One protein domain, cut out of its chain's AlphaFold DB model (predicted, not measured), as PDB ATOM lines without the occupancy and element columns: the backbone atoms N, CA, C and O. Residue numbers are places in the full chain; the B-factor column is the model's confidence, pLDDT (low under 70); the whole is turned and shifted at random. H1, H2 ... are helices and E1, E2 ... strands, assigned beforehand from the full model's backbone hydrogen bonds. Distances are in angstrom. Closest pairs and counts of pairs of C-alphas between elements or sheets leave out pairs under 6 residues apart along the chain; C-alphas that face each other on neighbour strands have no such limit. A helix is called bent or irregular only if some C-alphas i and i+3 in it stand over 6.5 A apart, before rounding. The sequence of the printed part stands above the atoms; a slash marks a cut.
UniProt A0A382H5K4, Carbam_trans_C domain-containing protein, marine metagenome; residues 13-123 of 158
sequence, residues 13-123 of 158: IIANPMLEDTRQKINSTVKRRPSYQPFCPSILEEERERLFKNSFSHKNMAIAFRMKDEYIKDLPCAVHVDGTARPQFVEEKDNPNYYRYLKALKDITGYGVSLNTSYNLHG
ATOM      1  N   ILE A  13      46.209  15.062 -32.211       95.50
ATOM      2  CA  ILE A  13      45.033  14.199 -32.323       95.50
ATOM      3  C   ILE A  13      44.783  13.645 -30.926       95.50
ATOM      4  O   ILE A  13      45.669  13.026 -30.326       95.50
ATOM      5  N   ILE A  14      43.588  13.910 -30.414       96.31
ATOM      6  CA  ILE A  14      43.149  13.530 -29.074       96.31
ATOM      7  C   ILE A  14      42.100  12.428 -29.151       96.31
ATOM      8  O   ILE A  14      41.361  12.340 -30.130       96.31
ATOM      9  N   ALA A  15      42.043  11.578 -28.130       96.00
ATOM     10  CA  ALA A  15      41.048  10.517 -28.061       96.00
ATOM     11  C   ALA A  15      40.820  10.028 -26.629       96.00
ATOM     12  O   ALA A  15      41.655  10.239 -25.746       96.00
ATOM     13  N   ASN A  16      39.696   9.335 -26.428       96.12
ATOM     14  CA  ASN A  16      39.293   8.808 -25.131       96.12
ATOM     15  C   ASN A  16      40.212   7.644 -24.684       96.12
ATOM     16  O   ASN A  16      40.203   6.588 -25.316       96.12
ATOM     17  N   PRO A  17      40.981   7.788 -23.588       95.56
ATOM     18  CA  PRO A  17      41.864   6.731 -23.093       95.56
ATOM     19  C   PRO A  17      41.125   5.561 -22.422       95.56
ATOM     20  O   PRO A  17      41.745   4.523 -22.192       95.56
ATOM     21  N   MET A  18      39.841   5.731 -22.093       95.31
ATOM     22  CA  MET A  18      39.044   4.765 -21.329       95.31
ATOM     23  C   MET A  18      38.500   3.621 -22.194       95.31
ATOM     24  O   MET A  18      38.163   2.560 -21.683       95.31
ATOM     25  N   LEU A  19      38.402   3.818 -23.513       93.19
ATOM     26  CA  LEU A  19      37.881   2.805 -24.431       93.19
ATOM     27  C   LEU A  19      39.023   1.915 -24.932       93.19
ATOM     28  O   LEU A  19      39.956   2.407 -25.570       93.19
ATOM     29  N   GLU A  20      38.925   0.605 -24.708       87.25
ATOM     30  CA  GLU A  20      39.960  -0.377 -25.080       87.25
ATOM     31  C   GLU A  20      40.307  -0.370 -26.579       87.25
ATOM     32  O   GLU A  20      41.459  -0.575 -26.970       87.25
ATOM     33  N   ASP A  21      39.326  -0.077 -27.434       89.69
ATOM     34  CA  ASP A  21      39.484  -0.099 -28.888       89.69
ATOM     35  C   ASP A  21      40.083   1.194 -29.467       89.69
ATOM     36  O   ASP A  21      40.449   1.238 -30.646       89.69
ATOM     37  N   THR A  22      40.252   2.245 -28.656       91.06
ATOM     38  CA  THR A  22      40.689   3.561 -29.147       91.06
ATOM     39  C   THR A  22      42.092   3.504 -29.738       91.06
ATOM     40  O   THR A  22      42.328   4.029 -30.828       91.06
ATOM     41  N   ARG A  23      43.029   2.806 -29.083       89.75
ATOM     42  CA  ARG A  23      44.383   2.613 -29.626       89.75
ATOM     43  C   ARG A  23      44.339   1.913 -30.984       89.75
ATOM     44  O   ARG A  23      45.049   2.322 -31.902       89.75
ATOM     45  N   GLN A  24      43.519   0.870 -31.115       88.31
ATOM     46  CA  GLN A  24      43.388   0.115 -32.360       88.31
ATOM     47  C   GLN A  24      42.782   0.976 -33.469       88.31
ATOM     48  O   GLN A  24      43.308   0.977 -34.584       88.31
ATOM     49  N   LYS A  25      41.734   1.745 -33.164       89.31
ATOM     50  CA  LYS A  25      41.119   2.691 -34.101       89.31
ATOM     51  C   LYS A  25      42.148   3.694 -34.608       89.31
ATOM     52  O   LYS A  25      42.420   3.711 -35.801       89.31
ATOM     53  N   ILE A  26      42.827   4.426 -33.721       89.75
ATOM     54  CA  ILE A  26      43.825   5.428 -34.137       89.75
ATOM     55  C   ILE A  26      44.963   4.777 -34.933       89.75
ATOM     56  O   ILE A  26      45.394   5.321 -35.950       89.75
ATOM     57  N   ASN A  27      45.473   3.620 -34.500       89.50
ATOM     58  CA  ASN A  27      46.555   2.944 -35.216       89.50
ATOM     59  C   ASN A  27      46.131   2.467 -36.615       89.50
ATOM     60  O   ASN A  27      46.943   2.554 -37.532       89.50
ATOM     61  N   SER A  28      44.886   2.021 -36.802       86.25
ATOM     62  CA  SER A  28      44.394   1.499 -38.084       86.25
ATOM     63  C   SER A  28      43.903   2.582 -39.047       86.25
ATOM     64  O   SER A  28      44.260   2.543 -40.222       86.25
ATOM     65  N   THR A  29      43.133   3.564 -38.574       82.31
ATOM     66  CA  THR A  29      42.478   4.561 -39.437       82.31
ATOM     67  C   THR A  29      43.362   5.782 -39.684       82.31
ATOM     68  O   THR A  29      43.608   6.155 -40.830       82.31
ATOM     69  N   VAL A  30      43.897   6.356 -38.604       83.44
ATOM     70  CA  VAL A  30      44.644   7.623 -38.620       83.44
ATOM     71  C   VAL A  30      46.122   7.381 -38.910       83.44
ATOM     72  O   VAL A  30      46.707   7.972 -39.813       83.44
ATOM     73  N   LYS A  31      46.766   6.522 -38.114       85.75
ATOM     74  CA  LYS A  31      48.225   6.346 -38.143       85.75
ATOM     75  C   LYS A  31      48.696   5.245 -39.074       85.75
ATOM     76  O   LYS A  31      49.893   5.196 -39.329       85.75
ATOM     77  N   ARG A  32      47.799   4.382 -39.555       85.19
ATOM     78  CA  ARG A  32      48.093   3.282 -40.490       85.19
ATOM     79  C   ARG A  32      49.381   2.528 -40.123       85.19
ATOM     80  O   ARG A  32      50.255   2.306 -40.956       85.19
ATOM     81  N   ARG A  33      49.518   2.198 -38.836       83.62
ATOM     82  CA  ARG A  33      50.699   1.560 -38.235       83.62
ATOM     83  C   ARG A  33      50.275   0.383 -37.346       83.62
ATOM     84  O   ARG A  33      49.099   0.299 -36.992       83.62
ATOM     85  N   PRO A  34      51.197  -0.510 -36.947       83.31
ATOM     86  CA  PRO A  34      50.844  -1.685 -36.156       83.31
ATOM     87  C   PRO A  34      50.077  -1.347 -34.868       83.31
ATOM     88  O   PRO A  34      50.392  -0.376 -34.177       83.31
ATOM     89  N   SER A  35      49.084  -2.175 -34.531       79.81
ATOM     90  CA  SER A  35      48.115  -1.933 -33.448       79.81
ATOM     91  C   SER A  35      48.737  -1.830 -32.053       79.81
ATOM     92  O   SER A  35      48.179  -1.155 -31.186       79.81
ATOM     93  N   TYR A  36      49.899  -2.451 -31.847       76.81
ATOM     94  CA  TYR A  36      50.626  -2.456 -30.577       76.81
ATOM     95  C   TYR A  36      51.392  -1.157 -30.298       76.81
ATOM     96  O   TYR A  36      51.902  -0.986 -29.192       76.81
ATOM     97  N   GLN A  37      51.498  -0.242 -31.269       82.38
ATOM     98  CA  GLN A  37      52.221   1.007 -31.060       82.38
ATOM     99  C   GLN A  37      51.534   1.843 -29.969       82.38
ATOM    100  O   GLN A  37      50.358   2.196 -30.123       82.38
ATOM    101  N   PRO A  38      52.244   2.175 -28.879       83.19
ATOM    102  CA  PRO A  38      51.657   2.869 -27.747       83.19
ATOM    103  C   PRO A  38      51.412   4.348 -28.063       83.19
ATOM    104  O   PRO A  38      52.059   4.951 -28.934       83.19
ATOM    105  N   PHE A  39      50.484   4.938 -27.315       89.81
ATOM    106  CA  PHE A  39      50.231   6.374 -27.285       89.81
ATOM    107  C   PHE A  39      50.644   6.947 -25.934       89.81
ATOM    108  O   PHE A  39      50.807   6.218 -24.959       89.81
ATOM    109  N   CYS A  40      50.851   8.258 -25.901       94.12
ATOM    110  CA  CYS A  40      51.172   8.968 -24.677       94.12
ATOM    111  C   CYS A  40      49.916   9.697 -24.183       94.12
ATOM    112  O   CYS A  40      49.188  10.263 -25.004       94.12
ATOM    113  N   PRO A  41      49.644   9.703 -22.872       97.06
ATOM    114  CA  PRO A  41      48.557  10.496 -22.327       97.06
ATOM    115  C   PRO A  41      49.008  11.933 -22.029       97.06
ATOM    116  O   PRO A  41      50.132  12.169 -21.585       97.06
ATOM    117  N   SER A  42      48.107  12.886 -22.219       98.31
ATOM    118  CA  SER A  42      48.176  14.208 -21.599       98.31
ATOM    119  C   SER A  42      47.272  14.224 -20.372       98.31
ATOM    120  O   SER A  42      46.145  13.732 -20.433       98.31
ATOM    121  N   ILE A  43      47.791  14.735 -19.257       98.31
ATOM    122  CA  ILE A  43      47.209  14.583 -17.920       98.31
ATOM    123  C   ILE A  43      47.314  15.912 -17.179       98.31
ATOM    124  O   ILE A  43      48.353  16.564 -17.258       98.31
ATOM    125  N   LEU A  44      46.282  16.317 -16.437       98.50
ATOM    126  CA  LEU A  44      46.414  17.466 -15.533       98.50
ATOM    127  C   LEU A  44      47.513  17.194 -14.494       98.50
ATOM    128  O   LEU A  44      47.527  16.135 -13.869       98.50
ATOM    129  N   GLU A  45      48.409  18.153 -14.262       98.31
ATOM    130  CA  GLU A  45      49.495  18.003 -13.277       98.31
ATOM    131  C   GLU A  45      48.964  17.632 -11.878       98.31
ATOM    132  O   GLU A  45      49.544  16.789 -11.199       98.31
ATOM    133  N   GLU A  46      47.802  18.162 -11.485       97.75
ATOM    134  CA  GLU A  46      47.122  17.846 -10.214       97.75
ATOM    135  C   GLU A  46      46.697  16.366 -10.073       97.75
ATOM    136  O   GLU A  46      46.411  15.909  -8.970       97.75
ATOM    137  N   GLU A  47      46.654  15.594 -11.165       97.75
ATOM    138  CA  GLU A  47      46.351  14.155 -11.146       97.75
ATOM    139  C   GLU A  47      47.609  13.276 -11.102       97.75
ATOM    140  O   GLU A  47      47.500  12.060 -10.930       97.75
ATOM    141  N   ARG A  48      48.807  13.863 -11.241       97.94
ATOM    142  CA  ARG A  48      50.079  13.131 -11.337       97.94
ATOM    143  C   ARG A  48      50.246  12.128 -10.199       97.94
ATOM    144  O   ARG A  48      50.415  10.936 -10.445       97.94
ATOM    145  N   GLU A  49      50.165  12.604  -8.962       98.06
ATOM    146  CA  GLU A  49      50.382  11.776  -7.768       98.06
ATOM    147  C   GLU A  49      49.211  10.845  -7.478       98.06
ATOM    148  O   GLU A  49      49.393   9.806  -6.842       98.06
ATOM    149  N   ARG A  50      48.015  11.176  -7.982       98.12
ATOM    150  CA  ARG A  50      46.869  10.270  -7.938       98.12
ATOM    151  C   ARG A  50      47.157   9.041  -8.791       98.12
ATOM    152  O   ARG A  50      47.048   7.935  -8.274       98.12
ATOM    153  N   LEU A  51      47.588   9.244 -10.037       98.06
ATOM    154  CA  LEU A  51      47.670   8.198 -11.057       98.06
ATOM    155  C   LEU A  51      49.011   7.449 -11.104       98.06
ATOM    156  O   LEU A  51      49.022   6.275 -11.467       98.06
ATOM    157  N   PHE A  52      50.137   8.070 -10.741       98.19
ATOM    158  CA  PHE A  52      51.475   7.484 -10.924       98.19
ATOM    159  C   PHE A  52      52.237   7.256  -9.616       98.19
ATOM    160  O   PHE A  52      52.067   7.967  -8.627       98.19
ATOM    161  N   LYS A  53      53.110   6.240  -9.623       97.69
ATOM    162  CA  LYS A  53      54.051   5.932  -8.532       97.69
ATOM    163  C   LYS A  53      55.353   6.716  -8.741       97.69
ATOM    164  O   LYS A  53      55.912   6.665  -9.833       97.69
ATOM    165  N   ASN A  54      55.854   7.391  -7.699       95.50
ATOM    166  CA  ASN A  54      57.163   8.078  -7.673       95.50
ATOM    167  C   ASN A  54      57.438   8.998  -8.882       95.50
ATOM    168  O   ASN A  54      58.574   9.134  -9.333       95.50
ATOM    169  N   SER A  55      56.393   9.598  -9.449       96.81
ATOM    170  CA  SER A  55      56.510  10.476 -10.614       96.81
ATOM    171  C   SER A  55      56.898  11.892 -10.220       96.81
ATOM    172  O   SER A  55      56.527  12.356  -9.146       96.81
ATOM    173  N   PHE A  56      57.514  12.625 -11.138       96.19
ATOM    174  CA  PHE A  56      57.768  14.061 -11.021       96.19
ATOM    175  C   PHE A  56      57.218  14.792 -12.248       96.19
ATOM    176  O   PHE A  56      56.922  14.161 -13.267       96.19
ATOM    177  N   SER A  57      57.058  16.113 -12.146       93.19
ATOM    178  CA  SER A  57      56.528  16.907 -13.255       93.19
ATOM    179  C   SER A  57      57.438  16.797 -14.481       93.19
ATOM    180  O   SER A  57      58.655  16.972 -14.409       93.19
ATOM    181  N   HIS A  58      56.836  16.478 -15.620       92.25
ATOM    182  CA  HIS A  58      57.517  16.284 -16.888       92.25
ATOM    183  C   HIS A  58      56.546  16.559 -18.042       92.25
ATOM    184  O   HIS A  58      55.503  15.920 -18.178       92.25
ATOM    185  N   LYS A  59      56.915  17.503 -18.911       92.12
ATOM    186  CA  LYS A  59      55.984  18.113 -19.878       92.12
ATOM    187  C   LYS A  59      56.163  17.636 -21.317       92.12
ATOM    188  O   LYS A  59      55.379  17.990 -22.184       92.12
ATOM    189  N   ASN A  60      57.175  16.804 -21.577       92.38
ATOM    190  CA  ASN A  60      57.633  16.513 -22.943       92.38
ATOM    191  C   ASN A  60      57.436  15.051 -23.388       92.38
ATOM    192  O   ASN A  60      58.018  14.640 -24.389       92.38
ATOM    193  N   MET A  61      56.671  14.237 -22.643       93.81
ATOM    194  CA  MET A  61      56.415  12.814 -22.964       93.81
ATOM    195  C   MET A  61      57.683  11.970 -23.220       93.81
ATOM    196  O   MET A  61      57.693  11.064 -24.058       93.81
ATOM    197  N   ALA A  62      58.781  12.295 -22.535       92.94
ATOM    198  CA  ALA A  62      60.089  11.666 -22.737       92.94
ATOM    199  C   ALA A  62      60.426  10.632 -21.654       92.94
ATOM    200  O   ALA A  62      61.219   9.732 -21.906       92.94
ATOM    201  N   ILE A  63      59.795  10.736 -20.482       94.94
ATOM    202  CA  ILE A  63      60.059   9.887 -19.320       94.94
ATOM    203  C   ILE A  63      58.839   9.019 -19.049       94.94
ATOM    204  O   ILE A  63      57.708   9.500 -19.127       94.94
ATOM    205  N   ALA A  64      59.082   7.737 -18.780       96.69
ATOM    206  CA  ALA A  64      58.046   6.778 -18.437       96.69
ATOM    207  C   ALA A  64      57.887   6.671 -16.915       96.69
ATOM    208  O   ALA A  64      58.874   6.599 -16.186       96.69
ATOM    209  N   PHE A  65      56.642   6.611 -16.454       97.56
ATOM    210  CA  PHE A  65      56.276   6.371 -15.063       97.56
ATOM    211  C   PHE A  65      55.323   5.181 -14.983       97.56
ATOM    212  O   PHE A  65      54.546   4.936 -15.906       97.56
ATOM    213  N   ARG A  66      55.355   4.445 -13.869       97.69
ATOM    214  CA  ARG A  66      54.425   3.338 -13.612       97.69
ATOM    215  C   ARG A  66      53.097   3.893 -13.092       97.69
ATOM    216  O   ARG A  66      53.084   4.568 -12.059       97.69
ATOM    217  N   MET A  67      51.998   3.606 -13.789       98.00
ATOM    218  CA  MET A  67      50.652   3.914 -13.299       98.00
ATOM    219  C   MET A  67      50.326   3.012 -12.100       98.00
ATOM    220  O   MET A  67      50.794   1.870 -12.030       98.00
ATOM    221  N   LYS A  68      49.564   3.518 -11.127       98.38
ATOM    222  CA  LYS A  68      49.060   2.685 -10.030       98.38
ATOM    223  C   LYS A  68      48.048   1.681 -10.570       98.38
ATOM    224  O   LYS A  68      47.255   2.001 -11.453       98.38
ATOM    225  N   ASP A  69      48.125   0.459 -10.061       97.38
ATOM    226  CA  ASP A  69      47.481  -0.694 -10.686       97.38
ATOM    227  C   ASP A  69      45.947  -0.584 -10.641       97.38
ATOM    228  O   ASP A  69      45.280  -1.070 -11.553       97.38
ATOM    229  N   GLU A  70      45.393   0.134  -9.655       97.56
ATOM    230  CA  GLU A  70      43.956   0.401  -9.564       97.56
ATOM    231  C   GLU A  70      43.389   1.224 -10.737       97.56
ATOM    232  O   GLU A  70      42.227   1.038 -11.079       97.56
ATOM    233  N   TYR A  71      44.191   2.065 -11.409       97.44
ATOM    234  CA  TYR A  71      43.714   2.935 -12.500       97.44
ATOM    235  C   TYR A  71      43.924   2.352 -13.901       97.44
ATOM    236  O   TYR A  71      43.390   2.880 -14.874       97.44
ATOM    237  N   ILE A  72      44.686   1.261 -14.030       95.56
ATOM    238  CA  ILE A  72      45.002   0.664 -15.338       95.56
ATOM    239  C   ILE A  72      43.728   0.196 -16.054       95.56
ATOM    240  O   ILE A  72      43.623   0.337 -17.269       95.56
ATOM    241  N   LYS A  73      42.756  -0.334 -15.302       95.19
ATOM    242  CA  LYS A  73      41.474  -0.798 -15.855       95.19
ATOM    243  C   LYS A  73      40.595   0.348 -16.351       95.19
ATOM    244  O   LYS A  73      39.873   0.166 -17.323       95.19
ATOM    245  N   ASP A  74      40.692   1.511 -15.716       96.44
ATOM    246  CA  ASP A  74      39.902   2.689 -16.078       96.44
ATOM    247  C   ASP A  74      40.521   3.449 -17.260       96.44
ATOM    248  O   ASP A  74      39.819   4.121 -18.014       96.44
ATOM    249  N   LEU A  75      41.844   3.343 -17.437       96.50
ATOM    250  CA  LEU A  75      42.615   4.051 -18.462       96.50
ATOM    251  C   LEU A  75      43.451   3.089 -19.338       96.50
ATOM    252  O   LEU A  75      44.659   3.300 -19.506       96.50
ATOM    253  N   PRO A  76      42.841   2.052 -19.946       93.94
ATOM    254  CA  PRO A  76      43.560   0.966 -20.610       93.94
ATOM    255  C   PRO A  76      44.413   1.433 -21.796       93.94
ATOM    256  O   PRO A  76      45.462   0.850 -22.072       93.94
ATOM    257  N   CYS A  77      44.013   2.501 -22.496       94.19
ATOM    258  CA  CYS A  77      44.791   3.028 -23.618       94.19
ATOM    259  C   CYS A  77      45.858   4.056 -23.209       94.19
ATOM    260  O   CYS A  77      46.686   4.419 -24.048       94.19
ATOM    261  N   ALA A  78      45.854   4.540 -21.960       94.56
ATOM    262  CA  ALA A  78      46.838   5.510 -21.471       94.56
ATOM    263  C   ALA A  78      48.165   4.861 -21.049       94.56
ATOM    264  O   ALA A  78      49.151   5.574 -20.852       94.56
ATOM    265  N   VAL A  79      48.193   3.533 -20.905       94.12
ATOM    266  CA  VAL A  79      49.349   2.764 -20.440       94.12
ATOM    267  C   VAL A  79      49.814   1.736 -21.467       94.12
ATOM    268  O   VAL A  79      49.089   1.283 -22.353       94.12
ATOM    269  N   HIS A  80      51.079   1.371 -21.346       91.94
ATOM    270  CA  HIS A  80      51.700   0.264 -22.044       91.94
ATOM    271  C   HIS A  80      51.331  -1.065 -21.366       91.94
ATOM    272  O   HIS A  80      50.835  -1.099 -20.241       91.94
ATOM    273  N   VAL A  81      51.609  -2.182 -22.046       89.69
ATOM    274  CA  VAL A  81      51.342  -3.541 -21.529       89.69
ATOM    275  C   VAL A  81      52.077  -3.845 -20.220       89.69
ATOM    276  O   VAL A  81      51.639  -4.682 -19.442       89.69
ATOM    277  N   ASP A  82      53.175  -3.136 -19.961       92.69
ATOM    278  CA  ASP A  82      53.962  -3.205 -18.734       92.69
ATOM    279  C   ASP A  82      53.496  -2.191 -17.672       92.69
ATOM    280  O   ASP A  82      54.245  -1.889 -16.747       92.69
ATOM    281  N   GLY A  83      52.302  -1.606 -17.813       94.62
ATOM    282  CA  GLY A  83      51.718  -0.634 -16.884       94.62
ATOM    283  C   GLY A  83      52.428   0.724 -16.816       94.62
ATOM    284  O   GLY A  83      52.087   1.547 -15.961       94.62
ATOM    285  N   THR A  84      53.427   0.980 -17.665       96.75
ATOM    286  CA  THR A  84      54.089   2.287 -17.735       96.75
ATOM    287  C   THR A  84      53.383   3.223 -18.712       96.75
ATOM    288  O   THR A  84      52.691   2.786 -19.623       96.75
ATOM    289  N   ALA A  85      53.544   4.531 -18.545       96.00
ATOM    290  CA  ALA A  85      53.128   5.528 -19.525       96.00
ATOM    291  C   ALA A  85      54.147   6.656 -19.588       96.00
ATOM    292  O   ALA A  85      54.830   6.927 -18.602       96.00
ATOM    293  N   ARG A  86      54.216   7.352 -20.726       96.75
ATOM    294  CA  ARG A  86      55.014   8.577 -20.891       96.75
ATOM    295  C   ARG A  86      54.106   9.807 -20.910       96.75
ATOM    296  O   ARG A  86      53.797  10.297 -21.999       96.75
ATOM    297  N   PRO A  87      53.626  10.274 -19.748       97.12
ATOM    298  CA  PRO A  87      52.673  11.364 -19.697       97.12
ATOM    299  C   PRO A  87      53.294  12.703 -20.110       97.12
ATOM    300  O   PRO A  87      54.487  12.964 -19.928       97.12
ATOM    301  N   GLN A  88      52.446  13.568 -20.653       97.81
ATOM    302  CA  GLN A  88      52.603  15.013 -20.575       97.81
ATOM    303  C   GLN A  88      51.765  15.492 -19.394       97.81
ATOM    304  O   GLN A  88      50.538  15.443 -19.473       97.81
ATOM    305  N   PHE A  89      52.406  15.981 -18.337       98.06
ATOM    306  CA  PHE A  89      51.681  16.698 -17.295       98.06
ATOM    307  C   PHE A  89      51.455  18.156 -17.710       98.06
ATOM    308  O   PHE A  89      52.364  18.800 -18.239       98.06
ATOM    309  N   VAL A  90      50.224  18.641 -17.537       98.12
ATOM    310  CA  VAL A  90      49.752  19.937 -18.037       98.12
ATOM    311  C   VAL A  90      49.287  20.804 -16.874       98.12
ATOM    312  O   VAL A  90      48.364  20.437 -16.144       98.12
ATOM    313  N   GLU A  91      49.897  21.978 -16.741       97.88
ATOM    314  CA  GLU A  91      49.413  23.076 -15.905       97.88
ATOM    315  C   GLU A  91      48.744  24.154 -16.774       97.88
ATOM    316  O   GLU A  91      49.000  24.259 -17.976       97.88
ATOM    317  N   GLU A  92      47.931  25.020 -16.165       97.31
ATOM    318  CA  GLU A  92      47.266  26.118 -16.881       97.31
ATOM    319  C   GLU A  92      48.262  27.042 -17.601       97.31
ATOM    320  O   GLU A  92      48.028  27.434 -18.743       97.31
ATOM    321  N   LYS A  93      49.415  27.320 -16.979       95.81
ATOM    322  CA  LYS A  93      50.470  28.175 -17.550       95.81
ATOM    323  C   LYS A  93      51.120  27.607 -18.818       95.81
ATOM    324  O   LYS A  93      51.720  28.367 -19.571       95.81
ATOM    325  N   ASP A  94      51.030  26.294 -19.045       93.44
ATOM    326  CA  ASP A  94      51.661  25.643 -20.199       93.44
ATOM    327  C   ASP A  94      50.830  25.838 -21.469       93.44
ATOM    328  O   ASP A  94      51.361  26.112 -22.545       93.44
ATOM    329  N   ASN A  95      49.513  25.668 -21.336       95.31
ATOM    330  CA  ASN A  95      48.537  25.854 -22.400       95.31
ATOM    331  C   ASN A  95      47.132  26.005 -21.781       95.31
ATOM    332  O   ASN A  95      46.488  24.988 -21.501       95.31
ATOM    333  N   PRO A  96      46.621  27.239 -21.597       96.50
ATOM    334  CA  PRO A  96      45.353  27.469 -20.902       96.50
ATOM    335  C   PRO A  96      44.156  26.779 -21.566       96.50
ATOM    336  O   PRO A  96      43.290  26.234 -20.885       96.50
ATOM    337  N   ASN A  97      44.112  26.751 -22.902       95.25
ATOM    338  CA  ASN A  97      43.018  26.116 -23.640       95.25
ATOM    339  C   ASN A  97      43.048  24.593 -23.479       95.25
ATOM    340  O   ASN A  97      42.012  23.973 -23.239       95.25
ATOM    341  N   TYR A  98      44.235  23.988 -23.563       97.19
ATOM    342  CA  TYR A  98      44.388  22.544 -23.400       97.19
ATOM    343  C   TYR A  98      44.180  22.098 -21.946       97.19
ATOM    344  O   TYR A  98      43.572  21.058 -21.703       97.19
ATOM    345  N   TYR A  99      44.597  22.918 -20.976       98.31
ATOM    346  CA  TYR A  99      44.286  22.716 -19.562       98.31
ATOM    347  C   TYR A  99      42.771  22.726 -19.315       98.31
ATOM    348  O   TYR A  99      42.249  21.789 -18.719       98.31
ATOM    349  N   ARG A 100      42.039  23.724 -19.838       97.81
ATOM    350  CA  ARG A 100      40.566  23.781 -19.735       97.81
ATOM    351  C   ARG A 100      39.890  22.570 -20.374       97.81
ATOM    352  O   ARG A 100      38.939  22.049 -19.807       97.81
ATOM    353  N   TYR A 101      40.399  22.101 -21.514       97.50
ATOM    354  CA  TYR A 101      39.935  20.862 -22.144       97.50
ATOM    355  C   TYR A 101      40.097  19.650 -21.211       97.50
ATOM    356  O   TYR A 101      39.132  18.929 -20.972       97.50
ATOM    357  N   LEU A 102      41.286  19.447 -20.637       98.44
ATOM    358  CA  LEU A 102      41.530  18.340 -19.709       98.44
ATOM    359  C   LEU A 102      40.712  18.479 -18.416       98.44
ATOM    360  O   LEU A 102      40.254  17.477 -17.872       98.44
ATOM    361  N   LYS A 103      40.488  19.707 -17.934       98.50
ATOM    362  CA  LYS A 103      39.631  19.966 -16.773       98.50
ATOM    363  C   LYS A 103      38.176  19.603 -17.057       98.50
ATOM    364  O   LYS A 103      37.587  18.858 -16.285       98.50
ATOM    365  N   ALA A 104      37.646  20.021 -18.204       98.25
ATOM    366  CA  ALA A 104      36.305  19.643 -18.634       98.25
ATOM    367  C   ALA A 104      36.165  18.121 -18.806       98.25
ATOM    368  O   ALA A 104      35.146  17.553 -18.428       98.25
ATOM    369  N   LEU A 105      37.197  17.435 -19.320       97.88
ATOM    370  CA  LEU A 105      37.209  15.970 -19.349       97.88
ATOM    371  C   LEU A 105      37.111  15.372 -17.948       97.88
ATOM    372  O   LEU A 105      36.312  14.463 -17.751       97.88
ATOM    373  N   LYS A 106      37.871  15.893 -16.979       98.19
ATOM    374  CA  LYS A 106      37.816  15.435 -15.586       98.19
ATOM    375  C   LYS A 106      36.420  15.573 -14.992       98.19
ATOM    376  O   LYS A 106      35.961  14.641 -14.343       98.19
ATOM    377  N   ASP A 107      35.748  16.688 -15.246       98.25
ATOM    378  CA  ASP A 107      34.395  16.928 -14.735       98.25
ATOM    379  C   ASP A 107      33.369  15.943 -15.328       98.25
ATOM    380  O   ASP A 107      32.390  15.597 -14.672       98.25
ATOM    381  N   ILE A 108      33.607  15.453 -16.551       97.62
ATOM    382  CA  ILE A 108      32.725  14.506 -17.251       97.62
ATOM    383  C   ILE A 108      33.042  13.047 -16.891       97.62
ATOM    384  O   ILE A 108      32.132  12.238 -16.729       97.62
ATOM    385  N   THR A 109      34.323  12.682 -16.822       96.81
ATOM    386  CA  THR A 109      34.772  11.280 -16.758       96.81
ATOM    387  C   THR A 109      35.344  10.879 -15.400       96.81
ATOM    388  O   THR A 109      35.594   9.700 -15.164       96.81
ATOM    389  N   GLY A 110      35.610  11.848 -14.522       97.94
ATOM    390  CA  GLY A 110      36.416  11.665 -13.314       97.94
ATOM    391  C   GLY A 110      37.931  11.652 -13.567       97.94
ATOM    392  O   GLY A 110      38.702  11.563 -12.609       97.94
ATOM    393  N   TYR A 111      38.377  11.762 -14.825       98.19
ATOM    394  CA  TYR A 111      39.783  11.705 -15.228       98.19
ATOM    395  C   TYR A 111      40.154  12.863 -16.161       98.19
ATOM    396  O   TYR A 111      39.660  12.984 -17.281       98.19
ATOM    397  N   GLY A 112      41.100  13.693 -15.728       98.25
ATOM    398  CA  GLY A 112      41.712  14.749 -16.533       98.25
ATOM    399  C   GLY A 112      42.784  14.196 -17.461       98.25
ATOM    400  O   GLY A 112      43.922  14.661 -17.426       98.25
ATOM    401  N   VAL A 113      42.428  13.170 -18.238       98.12
ATOM    402  CA  VAL A 113      43.335  12.359 -19.055       98.12
ATOM    403  C   VAL A 113      42.796  12.269 -20.477       98.12
ATOM    404  O   VAL A 113      41.650  11.893 -20.706       98.12
ATOM    405  N   SER A 114      43.654  12.553 -21.450       97.81
ATOM    406  CA  SER A 114      43.384  12.358 -22.874       97.81
ATOM    407  C   SER A 114      44.532  11.587 -23.496       97.81
ATOM    408  O   SER A 114      45.690  11.860 -23.183       97.81
ATOM    409  N   LEU A 115      44.260  10.692 -24.447       96.75
ATOM    410  CA  LEU A 115      45.329  10.298 -25.363       96.75
ATOM    411  C   LEU A 115      45.746  11.511 -26.177       96.75
ATOM    412  O   LEU A 115      44.910  12.343 -26.533       96.75
ATOM    413  N   ASN A 116      47.035  11.592 -26.470       96.50
ATOM    414  CA  ASN A 116      47.594  12.621 -27.318       96.50
ATOM    415  C   ASN A 116      48.634  11.988 -28.250       96.50
ATOM    416  O   ASN A 116      49.574  11.294 -27.844       96.50
ATOM    417  N   THR A 117      48.438  12.215 -29.542       93.62
ATOM    418  CA  THR A 117      49.405  11.875 -30.575       93.62
ATOM    419  C   THR A 117      49.599  13.041 -31.527       93.62
ATOM    420  O   THR A 117      48.761  13.935 -31.626       93.62
ATOM    421  N   SER A 118      50.719  13.029 -32.248       93.44
ATOM    422  CA  SER A 118      51.049  14.072 -33.212       93.44
ATOM    423  C   SER A 118      49.924  14.269 -34.217       93.44
ATOM    424  O   SER A 118      49.381  13.292 -34.726       93.44
ATOM    425  N   TYR A 119      49.564  15.510 -34.526       94.69
ATOM    426  CA  TYR A 119      48.651  15.759 -35.629       94.69
ATOM    427  C   TYR A 119      49.423  15.714 -36.938       94.69
ATOM    428  O   TYR A 119      50.079  16.677 -37.327       94.69
ATOM    429  N   ASN A 120      49.404  14.525 -37.530       91.44
ATOM    430  CA  ASN A 120      49.961  14.216 -38.832       91.44
ATOM    431  C   ASN A 120      49.423  12.876 -39.352       91.44
ATOM    432  O   ASN A 120      49.196  11.948 -38.559       91.44
ATOM    433  N   LEU A 121      49.346  12.716 -40.668       87.31
ATOM    434  CA  LEU A 121      49.346  11.389 -41.278       87.31
ATOM    435  C   LEU A 121      50.724  10.732 -41.087       87.31
ATOM    436  O   LEU A 121      51.759  11.405 -41.058       87.31
ATOM    437  N   HIS A 122      50.770   9.406 -40.941       83.69
ATOM    438  CA  HIS A 122      52.050   8.699 -40.863       83.69
ATOM    439  C   HIS A 122      52.900   8.960 -42.115       83.69
ATOM    440  O   HIS A 122      52.406   8.883 -43.235       83.69
ATOM    441  N   GLY A 123      54.172   9.307 -41.907       84.44
ATOM    442  CA  GLY A 123      55.086   9.742 -42.968       84.44
ATOM    443  C   GLY A 123      55.120  11.258 -43.211       84.44
ATOM    444  O   GLY A 123      56.040  11.724 -43.875       84.44
TER     445      GLY A 123
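AT A GLANCE: This is residues 13 to 123 of the 158 residues of the protein "Carbam_trans_C domain-containing protein" of marine metagenome (UniProt A0A382H5K4). A small, strongly twisted sheet of four strands forms the middle, with the longest helix, H4, crossing one face; the long loops of residues 52 to 68 and 73 to 87, with little H3 between them, lie away from H4 on the other side. H1 sits near edge strand E1, and H2 near the other edge strand, E3. The printed part has 111 residues, with four named helices and four named strands in the order E1 H1 E2 H2 H3 E3 H4 E4; the sheet, E1 E4 E2 E3, is mixed. The class is mixed, helices and strands, with under half of the residues in named elements. The whole is compact and rounded, with a radius of gyration of the C-alphas of 13.1 A and spans of 33 by 30 by 27 A.

IN THESE COORDINATES: E1, residues 13 to 15, is 6.9 A long and begins at C-alpha 13 (45.033, 14.199, -32.323). H1, residues 22 to 30, is 11.0 A; E2, residues 40 to 44, is 13.4 A. H2, residues 45 to 51, is 10.2 A and irregular: C-alphas 46 and 49 are 7.3 A apart. H3, residues 69 to 72, is 5.4 A; E3, residues 88 to 90, is 6.2 A. H4, residues 96 to 109, is 19.8 A and begins at C-alpha 96 (45.353, 27.469, -20.902). E4, residues 113 to 118, is 16.2 A and ends at C-alpha 118 (51.049, 14.072, -33.212).

HOW THE PARTS SIT: E1 and E4 are antiparallel, with N 13 and O 117 2.9 A apart, within hydrogen-bond range. E4 and E2 are antiparallel, with N 114 and O 42 at 2.9 A. E2 and E3 are parallel, with N 43 and O 88 at 2.8 A. E1, H1 and E2 form a split strand-helix-strand unit, E4 lying between its two strands; E2, H2, H3 and E3 form a strand-helix-strand unit of parallel neighbours. Both crossovers are right-handed. H4 is on one face of the sheet, making two layers, one of helix and one of strands. Its height over the sheet is 6.8 A; it runs across the strands, over E2, at 80 degrees to it on the local plane. The closest C-alphas of H4 and E2 are those of Leu 102 and Leu 44, 6.5 A. H1 and H2 only graze the sheet; H3 is not on it. H3 is close to H2 but not clearly touching, the closest C-alphas, Leu 51 and Tyr 71, being 6.7 A apart. Every O i to N i+4 pair is within range in H1 and H4; in H2 1 of 3 is, beside 3 of 4 O i to N i+3 pairs, and H3 is too short for an i+4 pair.

THE WHOLE: The C-alphas of Glu 70 and Gly 123, the two farthest apart, are 36.4 A apart. The printed part has no cut. The links H2 to H3 and H3 to E3 are long; residues 65 to 66 pair with 84 to 85, antiparallel. Mean pLDDT of the printed part is 94.1, and no printed residue is under 70.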